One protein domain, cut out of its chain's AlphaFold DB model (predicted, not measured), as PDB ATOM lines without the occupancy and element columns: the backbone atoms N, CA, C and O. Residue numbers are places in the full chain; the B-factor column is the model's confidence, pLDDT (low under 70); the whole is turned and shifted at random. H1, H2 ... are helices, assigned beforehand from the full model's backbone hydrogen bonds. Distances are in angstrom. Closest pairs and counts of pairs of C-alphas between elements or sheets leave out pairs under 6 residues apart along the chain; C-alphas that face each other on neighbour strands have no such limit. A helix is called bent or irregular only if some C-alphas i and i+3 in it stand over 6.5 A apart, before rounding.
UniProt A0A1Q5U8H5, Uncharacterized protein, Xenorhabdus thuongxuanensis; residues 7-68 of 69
ATOM      1  N   THR A   7       0.706  31.666  51.992       83.38
ATOM      2  CA  THR A   7       1.254  30.608  51.125       83.38
ATOM      3  C   THR A   7       0.146  30.000  50.268       83.38
ATOM      4  O   THR A   7      -0.962  29.805  50.756       83.38
ATOM      5  N   TYR A   8       0.460  29.683  49.004       77.06
ATOM      6  CA  TYR A   8      -0.509  29.206  48.000       77.06
ATOM      7  C   TYR A   8      -0.204  27.809  47.428       77.06
ATOM      8  O   TYR A   8      -0.960  27.312  46.598       77.06
ATOM      9  N   ARG A   9       0.917  27.181  47.819       63.12
ATOM     10  CA  ARG A   9       1.460  25.991  47.134       63.12
ATOM     11  C   ARG A   9       0.600  24.726  47.293       63.12
ATOM     12  O   ARG A   9       0.643  23.896  46.401       63.12
ATOM     13  N   ASP A  10      -0.222  24.641  48.343       74.19
ATOM     14  CA  ASP A  10      -1.100  23.492  48.648       74.19
ATOM     15  C   ASP A  10      -2.462  23.961  49.202       74.19
ATOM     16  O   ASP A  10      -2.972  23.455  50.202       74.19
ATOM     17  N   GLY A  11      -3.014  25.008  48.586       78.69
ATOM     18  CA  GLY A  11      -4.143  25.761  49.124       78.69
ATOM     19  C   GLY A  11      -3.700  26.989  49.914       78.69
ATOM     20  O   GLY A  11      -2.514  27.290  50.057       78.69
ATOM     21  N   PHE A  12      -4.693  27.730  50.380       83.38
ATOM     22  CA  PHE A  12      -4.545  28.995  51.078       83.38
ATOM     23  C   PHE A  12      -4.095  28.754  52.520       83.38
ATOM     24  O   PHE A  12      -4.758  28.046  53.273       83.38
ATOM     25  N   ARG A  13      -2.953  29.327  52.911       87.19
ATOM     26  CA  ARG A  13      -2.505  29.331  54.309       87.19
ATOM     27  C   ARG A  13      -2.235  30.739  54.799       87.19
ATOM     28  O   ARG A  13      -1.542  31.489  54.116       87.19
ATOM     29  N   LEU A  14      -2.716  31.044  56.000       88.31
ATOM     30  CA  LEU A  14      -2.430  32.266  56.742       88.31
ATOM     31  C   LEU A  14      -1.632  31.901  57.995       88.31
ATOM     32  O   LEU A  14      -2.099  31.144  58.845       88.31
ATOM     33  N   ASN A  15      -0.403  32.408  58.100       88.50
ATOM     34  CA  ASN A  15       0.498  32.145  59.228       88.50
ATOM     35  C   ASN A  15       0.712  30.644  59.497       88.50
ATOM     36  O   ASN A  15       0.738  30.189  60.636       88.50
ATOM     37  N   GLY A  16       0.838  29.864  58.420       85.50
ATOM     38  CA  GLY A  16       1.043  28.414  58.475       85.50
ATOM     39  C   GLY A  16      -0.238  27.590  58.627       85.50
ATOM     40  O   GLY A  16      -0.224  26.401  58.297       85.50
ATOM     41  N   ASN A  17      -1.355  28.204  59.019       89.06
ATOM     42  CA  ASN A  17      -2.639  27.527  59.178       89.06
ATOM     43  C   ASN A  17      -3.433  27.529  57.867       89.06
ATOM     44  O   ASN A  17      -3.361  28.520  57.140       89.06
ATOM     45  N   PRO A  18      -4.186  26.462  57.545       91.62
ATOM     46  CA  PRO A  18      -5.151  26.490  56.450       91.62
ATOM     47  C   PRO A  18      -6.125  27.656  56.621       91.62
ATOM     48  O   PRO A  18      -6.614  27.900  57.720       91.62
ATOM     49  N   ALA A  19      -6.386  28.358  55.530       90.69
ATOM     50  CA  ALA A  19      -7.294  29.486  55.458       90.69
ATOM     51  C   ALA A  19      -8.165  29.346  54.209       90.69
ATOM     52  O   ALA A  19      -7.829  28.648  53.251       90.69
ATOM     53  N   THR A  20      -9.299  30.017  54.223       91.31
ATOM     54  CA  THR A  20     -10.187  30.149  53.075       91.31
ATOM     55  C   THR A  20      -9.744  31.305  52.181       91.31
ATOM     56  O   THR A  20      -8.881  32.119  52.529       91.31
ATOM     57  N   ARG A  21     -10.336  31.390  50.987       87.44
ATOM     58  CA  ARG A  21     -10.066  32.503  50.073       87.44
ATOM     59  C   ARG A  21     -10.570  33.818  50.662       87.44
ATOM     60  O   ARG A  21      -9.900  34.837  50.527       87.44
ATOM     61  N   GLU A  22     -11.729  33.778  51.307       91.25
ATOM     62  CA  GLU A  22     -12.417  34.912  51.918       91.25
ATOM     63  C   GLU A  22     -11.574  35.548  53.031       91.25
ATOM     64  O   GLU A  22     -11.559  36.768  53.162       91.25
ATOM     65  N   GLU A  23     -10.813  34.745  53.778       88.50
ATOM     66  CA  GLU A  23      -9.905  35.220  54.832       88.50
ATOM     67  C   GLU A  23      -8.623  35.861  54.274       88.50
ATOM     68  O   GLU A  23      -8.085  36.802  54.858       88.50
ATOM     69  N   ILE A  24      -8.127  35.383  53.130       89.12
ATOM     70  CA  ILE A  24      -6.893  35.895  52.511       89.12
ATOM     71  C   ILE A  24      -7.140  37.142  51.667       89.12
ATOM     72  O   ILE A  24      -6.271  38.017  51.600       89.12
ATOM     73  N   LEU A  25      -8.293  37.222  51.001       89.25
ATOM     74  CA  LEU A  25      -8.573  38.252  50.005       89.25
ATOM     75  C   LEU A  25      -8.383  39.687  50.540       89.25
ATOM     76  O   LEU A  25      -7.714  40.462  49.857       89.25
ATOM     77  N   PRO A  26      -8.841  40.049  51.758       89.75
ATOM     78  CA  PRO A  26      -8.621  41.389  52.305       89.75
ATOM     79  C   PRO A  26      -7.137  41.715  52.523       89.75
ATOM     80  O   PRO A  26      -6.694  42.830  52.253       89.75
ATOM     81  N   ILE A  27      -6.345  40.734  52.972       88.75
ATOM     82  CA  ILE A  27      -4.906  40.903  53.220       88.75
ATOM     83  C   ILE A  27      -4.164  41.060  51.890       88.75
ATOM     84  O   ILE A  27      -3.260  41.888  51.765       88.75
ATOM     85  N   TYR A  28      -4.550  40.271  50.886       86.88
ATOM     86  CA  TYR A  28      -3.996  40.367  49.544       86.88
ATOM     87  C   TYR A  28      -4.299  41.720  48.895       86.88
ATOM     88  O   TYR A  28      -3.368  42.376  48.428       86.88
ATOM     89  N   GLU A  29      -5.560  42.161  48.894       88.06
ATOM     90  CA  GLU A  29      -5.941  43.434  48.271       88.06
ATOM     91  C   GLU A  29      -5.267  44.618  48.972       88.06
ATOM     92  O   GLU A  29      -4.681  45.459  48.297       88.06
ATOM     93  N   SER A  30      -5.191  44.623  50.308       85.50
ATOM     94  CA  SER A  30      -4.457  45.663  51.044       85.50
ATOM     95  C   SER A  30      -2.968  45.722  50.661       85.50
ATOM     96  O   SER A  30      -2.413  46.802  50.445       85.50
ATOM     97  N   ARG A  31      -2.305  44.568  50.503       86.31
ATOM     98  CA  ARG A  31      -0.897  44.511  50.058       86.31
ATOM     99  C   ARG A  31      -0.725  44.948  48.614       86.31
ATOM    100  O   ARG A  31       0.271  45.584  48.283       86.31
ATOM    101  N   LYS A  32      -1.674  44.588  47.757       86.31
ATOM    102  CA  LYS A  32      -1.681  44.961  46.347       86.31
ATOM    103  C   LYS A  32      -1.862  46.467  46.188       86.31
ATOM    104  O   LYS A  32      -1.105  47.070  45.438       86.31
ATOM    105  N   GLU A  33      -2.783  47.080  46.926       85.12
ATOM    106  CA  GLU A  33      -2.953  48.537  46.960       85.12
ATOM    107  C   GLU A  33      -1.682  49.244  47.441       85.12
ATOM    108  O   GLU A  33      -1.210  50.165  46.775       85.12
ATOM    109  N   ALA A  34      -1.068  48.771  48.533       81.62
ATOM    110  CA  ALA A  34       0.188  49.331  49.031       81.62
ATOM    111  C   ALA A  34       1.329  49.210  48.002       81.62
ATOM    112  O   ALA A  34       2.050  50.174  47.754       81.62
ATOM    113  N   ALA A  35       1.467  48.050  47.350       79.56
ATOM    114  CA  ALA A  35       2.477  47.832  46.317       79.56
ATOM    115  C   ALA A  35       2.243  48.698  45.068       79.56
ATOM    116  O   ALA A  35       3.199  49.217  44.491       79.56
ATOM    117  N   LEU A  36       0.984  48.882  44.655       80.00
ATOM    118  CA  LEU A  36       0.625  49.771  43.550       80.00
ATOM    119  C   LEU A  36       0.926  51.234  43.892       80.00
ATOM    120  O   LEU A  36       1.483  51.939  43.055       80.00
ATOM    121  N   ALA A  37       0.630  51.677  45.114       77.88
ATOM    122  CA  ALA A  37       0.956  53.027  45.569       77.88
ATOM    123  C   ALA A  37       2.473  53.284  45.561       77.88
ATOM    124  O   ALA A  37       2.916  54.309  45.037       77.88
ATOM    125  N   THR A  38       3.274  52.333  46.057       74.62
ATOM    126  CA  THR A  38       4.743  52.402  45.974       74.62
ATOM    127  C   THR A  38       5.209  52.467  44.524       74.62
ATOM    128  O   THR A  38       5.999  53.336  44.171       74.62
ATOM    129  N   ARG A  39       4.657  51.620  43.647       73.88
ATOM    130  CA  ARG A  39       5.015  51.606  42.225       73.88
ATOM    131  C   ARG A  39       4.710  52.932  41.524       73.88
ATOM    132  O   ARG A  39       5.540  53.404  40.755       73.88
ATOM    133  N   VAL A  40       3.554  53.539  41.791       75.62
ATOM    134  CA  VAL A  40       3.188  54.854  41.232       75.62
ATOM    135  C   VAL A  40       4.162  55.934  41.706       75.62
ATOM    136  O   VAL A  40       4.577  56.787  40.919       75.62
ATOM    137  N   ASN A  41       4.567  55.890  42.977       69.56
ATOM    138  CA  ASN A  41       5.553  56.820  43.520       69.56
ATOM    139  C   ASN A  41       6.942  56.624  42.881       69.56
ATOM    140  O   ASN A  41       7.600  57.600  42.523       69.56
ATOM    141  N   ASP A  42       7.355  55.375  42.661       67.38
ATOM    142  CA  ASP A  42       8.618  55.043  41.995       67.38
ATOM    143  C   ASP A  42       8.630  55.463  40.520       67.38
ATOM    144  O   ASP A  42       9.624  56.005  40.040       67.38
ATOM    145  N   GLU A  43       7.533  55.244  39.789       69.50
ATOM    146  CA  GLU A  43       7.388  55.673  38.392       69.50
ATOM    147  C   GLU A  43       7.426  57.203  38.274       69.50
ATOM    148  O   GLU A  43       8.119  57.736  37.403       69.50
ATOM    149  N   LYS A  44       6.784  57.924  39.203       70.69
ATOM    150  CA  LYS A  44       6.877  59.387  39.276       70.69
ATOM    151  C   LYS A  44       8.318  59.843  39.514       70.69
ATOM    152  O   LYS A  44       8.807  60.689  38.770       70.69
ATOM    153  N   ASN A  45       9.020  59.246  40.478       65.25
ATOM    154  CA  ASN A  45      10.406  59.608  40.787       65.25
ATOM    155  C   ASN A  45      11.366  59.316  39.618       65.25
ATOM    156  O   ASN A  45      12.253  60.122  39.334       65.25
ATOM    157  N   LYS A  46      11.155  58.210  38.893       61.91
ATOM    158  CA  LYS A  46      11.902  57.885  37.666       61.91
ATOM    159  C   LYS A  46      11.643  58.886  36.542       61.91
ATOM    160  O   LYS A  46      12.577  59.262  35.846       61.91
ATOM    161  N   SER A  47      10.402  59.349  36.381       62.62
ATOM    162  CA  SER A  47      10.076  60.355  35.361       62.62
ATOM    163  C   SER A  47      10.770  61.702  35.608       62.62
ATOM    164  O   SER A  47      11.207  62.338  34.656       62.62
ATOM    165  N   THR A  48      10.959  62.097  36.873       61.12
ATOM    166  CA  THR A  48      11.762  63.276  37.247       61.12
ATOM    167  C   THR A  48      13.260  63.091  37.012       61.12
ATOM    168  O   THR A  48      13.932  64.051  36.649       61.12
ATOM    169  N   LEU A  49      13.795  61.876  37.166       58.69
ATOM    170  CA  LEU A  49      15.197  61.595  36.824       58.69
ATOM    171  C   LEU A  49      15.438  61.664  35.315       58.69
ATOM    172  O   LEU A  49      16.408  62.267  34.886       58.69
ATOM    173  N   SER A  50      14.500  61.162  34.506       54.56
ATOM    174  CA  SER A  50      14.598  61.205  33.040       54.56
ATOM    175  C   SER A  50      14.604  62.626  32.447       54.56
ATOM    176  O   SER A  50      14.882  62.777  31.258       54.56
ATOM    177  N   THR A  51      14.257  63.660  33.225       57.06
ATOM    178  CA  THR A  51      14.359  65.071  32.802       57.06
ATOM    179  C   THR A  51      15.725  65.701  33.078       57.06
ATOM    180  O   THR A  51      16.020  66.771  32.543       57.06
ATOM    181  N   GLU A  52      16.576  65.046  33.864       54.69
ATOM    182  CA  GLU A  52      17.994  65.372  33.955       54.69
ATOM    183  C   GLU A  52      18.689  64.624  32.803       54.69
ATOM    184  O   GLU A  52      18.479  63.430  32.629       54.69
ATOM    185  N   ASN A  53      19.448  65.320  31.944       55.09
ATOM    186  CA  ASN A  53      20.221  64.707  30.848       55.09
ATOM    187  C   ASN A  53      21.376  63.867  31.427       55.09
ATOM    188  O   ASN A  53      22.543  64.248  31.343       55.09
ATOM    189  N   LEU A  54      21.036  62.764  32.081       58.84
ATOM    190  CA  LEU A  54      21.961  61.863  32.739       58.84
ATOM    191  C   LEU A  54      22.497  60.863  31.716       58.84
ATOM    192  O   LEU A  54      21.795  60.400  30.816       58.84
ATOM    193  N   SER A  55      23.781  60.537  31.842       62.06
ATOM    194  CA  SER A  55      24.347  59.396  31.124       62.06
ATOM    195  C   SER A  55      23.694  58.102  31.626       62.06
ATOM    196  O   SER A  55      23.322  58.015  32.797       62.06
ATOM    197  N   SER A  56      23.620  57.060  30.789       66.56
ATOM    198  CA  SER A  56      23.032  55.759  31.161       66.56
ATOM    199  C   SER A  56      23.568  55.193  32.488       66.56
ATOM    200  O   SER A  56      22.824  54.556  33.233       66.56
ATOM    201  N   ASP A  57      24.841  55.448  32.813       71.50
ATOM    202  CA  ASP A  57      25.460  55.021  34.075       71.50
ATOM    203  C   ASP A  57      24.933  55.790  35.301       71.50
ATOM    204  O   ASP A  57      24.801  55.231  36.394       71.50
ATOM    205  N   GLU A  58      24.612  57.073  35.139       69.50
ATOM    206  CA  GLU A  58      24.087  57.929  36.206       69.50
ATOM    207  C   GLU A  58      22.602  57.644  36.452       69.50
ATOM    208  O   GLU A  58      22.189  57.519  37.610       69.50
ATOM    209  N   ASP A  59      21.838  57.395  35.386       66.12
ATOM    210  CA  ASP A  59      20.445  56.941  35.452       66.12
ATOM    211  C   ASP A  59      20.308  55.602  36.179       66.12
ATOM    212  O   ASP A  59      19.467  55.435  37.071       66.12
ATOM    213  N   GLN A  60      21.170  54.633  35.851       72.12
ATOM    214  CA  GLN A  60      21.157  53.329  36.508       72.12
ATOM    215  C   GLN A  60      21.510  53.451  37.995       72.12
ATOM    216  O   GLN A  60      20.889  52.794  38.841       72.12
ATOM    217  N   LYS A  61      22.465  54.320  38.340       76.38
ATOM    218  CA  LYS A  61      22.853  54.583  39.730       76.38
ATOM    219  C   LYS A  61      21.733  55.269  40.515       76.38
ATOM    220  O   LYS A  61      21.476  54.875  41.655       76.38
ATOM    221  N   ALA A  62      21.033  56.227  39.911       70.00
ATOM    222  CA  ALA A  62      19.902  56.917  40.522       70.00
ATOM    223  C   ALA A  62      18.695  55.984  40.719       70.00
ATOM    224  O   ALA A  62      18.127  55.925  41.812       70.00
ATOM    225  N   CYS A  63      18.373  55.153  39.723       66.94
ATOM    226  CA  CYS A  63      17.343  54.119  39.846       66.94
ATOM    227  C   CYS A  63      17.670  53.105  40.955       66.94
ATOM    228  O   CYS A  63      16.791  52.731  41.733       66.94
ATOM    229  N   CYS A  64      18.937  52.690  41.073       68.62
ATOM    230  CA  CYS A  64      19.387  51.813  42.157       68.62
ATOM    231  C   CYS A  64      19.293  52.479  43.538       68.62
ATOM    232  O   CYS A  64      19.054  51.790  44.527       68.62
ATOM    233  N   ALA A  65      19.504  53.794  43.627       69.88
ATOM    234  CA  ALA A  65      19.399  54.537  44.880       69.88
ATOM    235  C   ALA A  65      17.942  54.687  45.345       69.88
ATOM    236  O   ALA A  65      17.682  54.574  46.540       69.88
ATOM    237  N   ILE A  66      16.997  54.868  44.416       66.38
ATOM    238  CA  ILE A  66      15.556  54.890  44.718       66.38
ATOM    239  C   ILE A  66      15.088  53.519  45.223       66.38
ATOM    240  O   ILE A  66      14.404  53.451  46.234       66.38
ATOM    241  N   ALA A  67      15.516  52.426  44.584       63.31
ATOM    242  CA  ALA A  67      15.100  51.068  44.950       63.31
ATOM    243  C   ALA A  67      15.662  50.555  46.296       63.31
ATOM    244  O   ALA A  67      15.243  49.503  46.775       63.31
ATOM    245  N   LYS A  68      16.644  51.251  46.884       59.09
ATOM    246  CA  LYS A  68      17.277  50.890  48.167       59.09
ATOM    247  C   LYS A  68      16.691  51.630  49.374       59.09
ATOM    248  O   LYS A  68      17.178  51.413  50.484       59.09
TER     249      LYS A  68
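This is residues 7 to 68 of the 69 residues of an uncharacterized protein of Xenorhabdus thuongxuanensis (UniProt A0A1Q5U8H5). One long helix, H1, makes the length of a rod, with a small looped head, residues 7 to 20, at its first end and the short helix H2 folded back over its last part at the other. The head and H2 lie to the same side of H1, far from each other, and residues 28 to 41 of H1 stand free between the two ends. The printed part has 62 residues with two named helices, H1 then H2, and no named strand; its class is all helix. It is extended, with a radius of gyration of the C-alphas of 18.2 A, and spans 52 by 18 by 14 A.

Start at Thr 7 and read through residues 7 to 20, where residues 13 to 14 make a short antiparallel pairing with residues 17 to 18. Next comes H1, residues 21 to 49, and after a short link H2, residues 56 to 66. H1 and H2 form a helical hairpin and run opposite ways at a steep tilt of 41 degrees. H1 touches H2 with residues 42 to 49 alone; look at the closest C-alphas, those of Lys 46 and Cys 63, 7.0 A apart. In H2 every O i to N i+4 pair is within hydrogen-bond range, and in H1 23 of 25 are.

Find C-alpha 21 at (-10.066, 32.503, 50.073); from there H1 runs 40.7 A to C-alpha 49 at (15.197, 61.595, 36.824). H1 is irregular, but only just: C-alphas 23 and 26 are 6.8 A apart. H2 runs 15.5 A from Ser 56 to C-alpha 66 at (15.556, 54.890, 44.718).

The two C-alphas farthest apart, those of Pro 18 and Asn 53, are 52.5 A apart. The printed part has no cut. Its mean pLDDT is 75.4, and among the residues under 70 you will find 45 to 56 and 63 to 68.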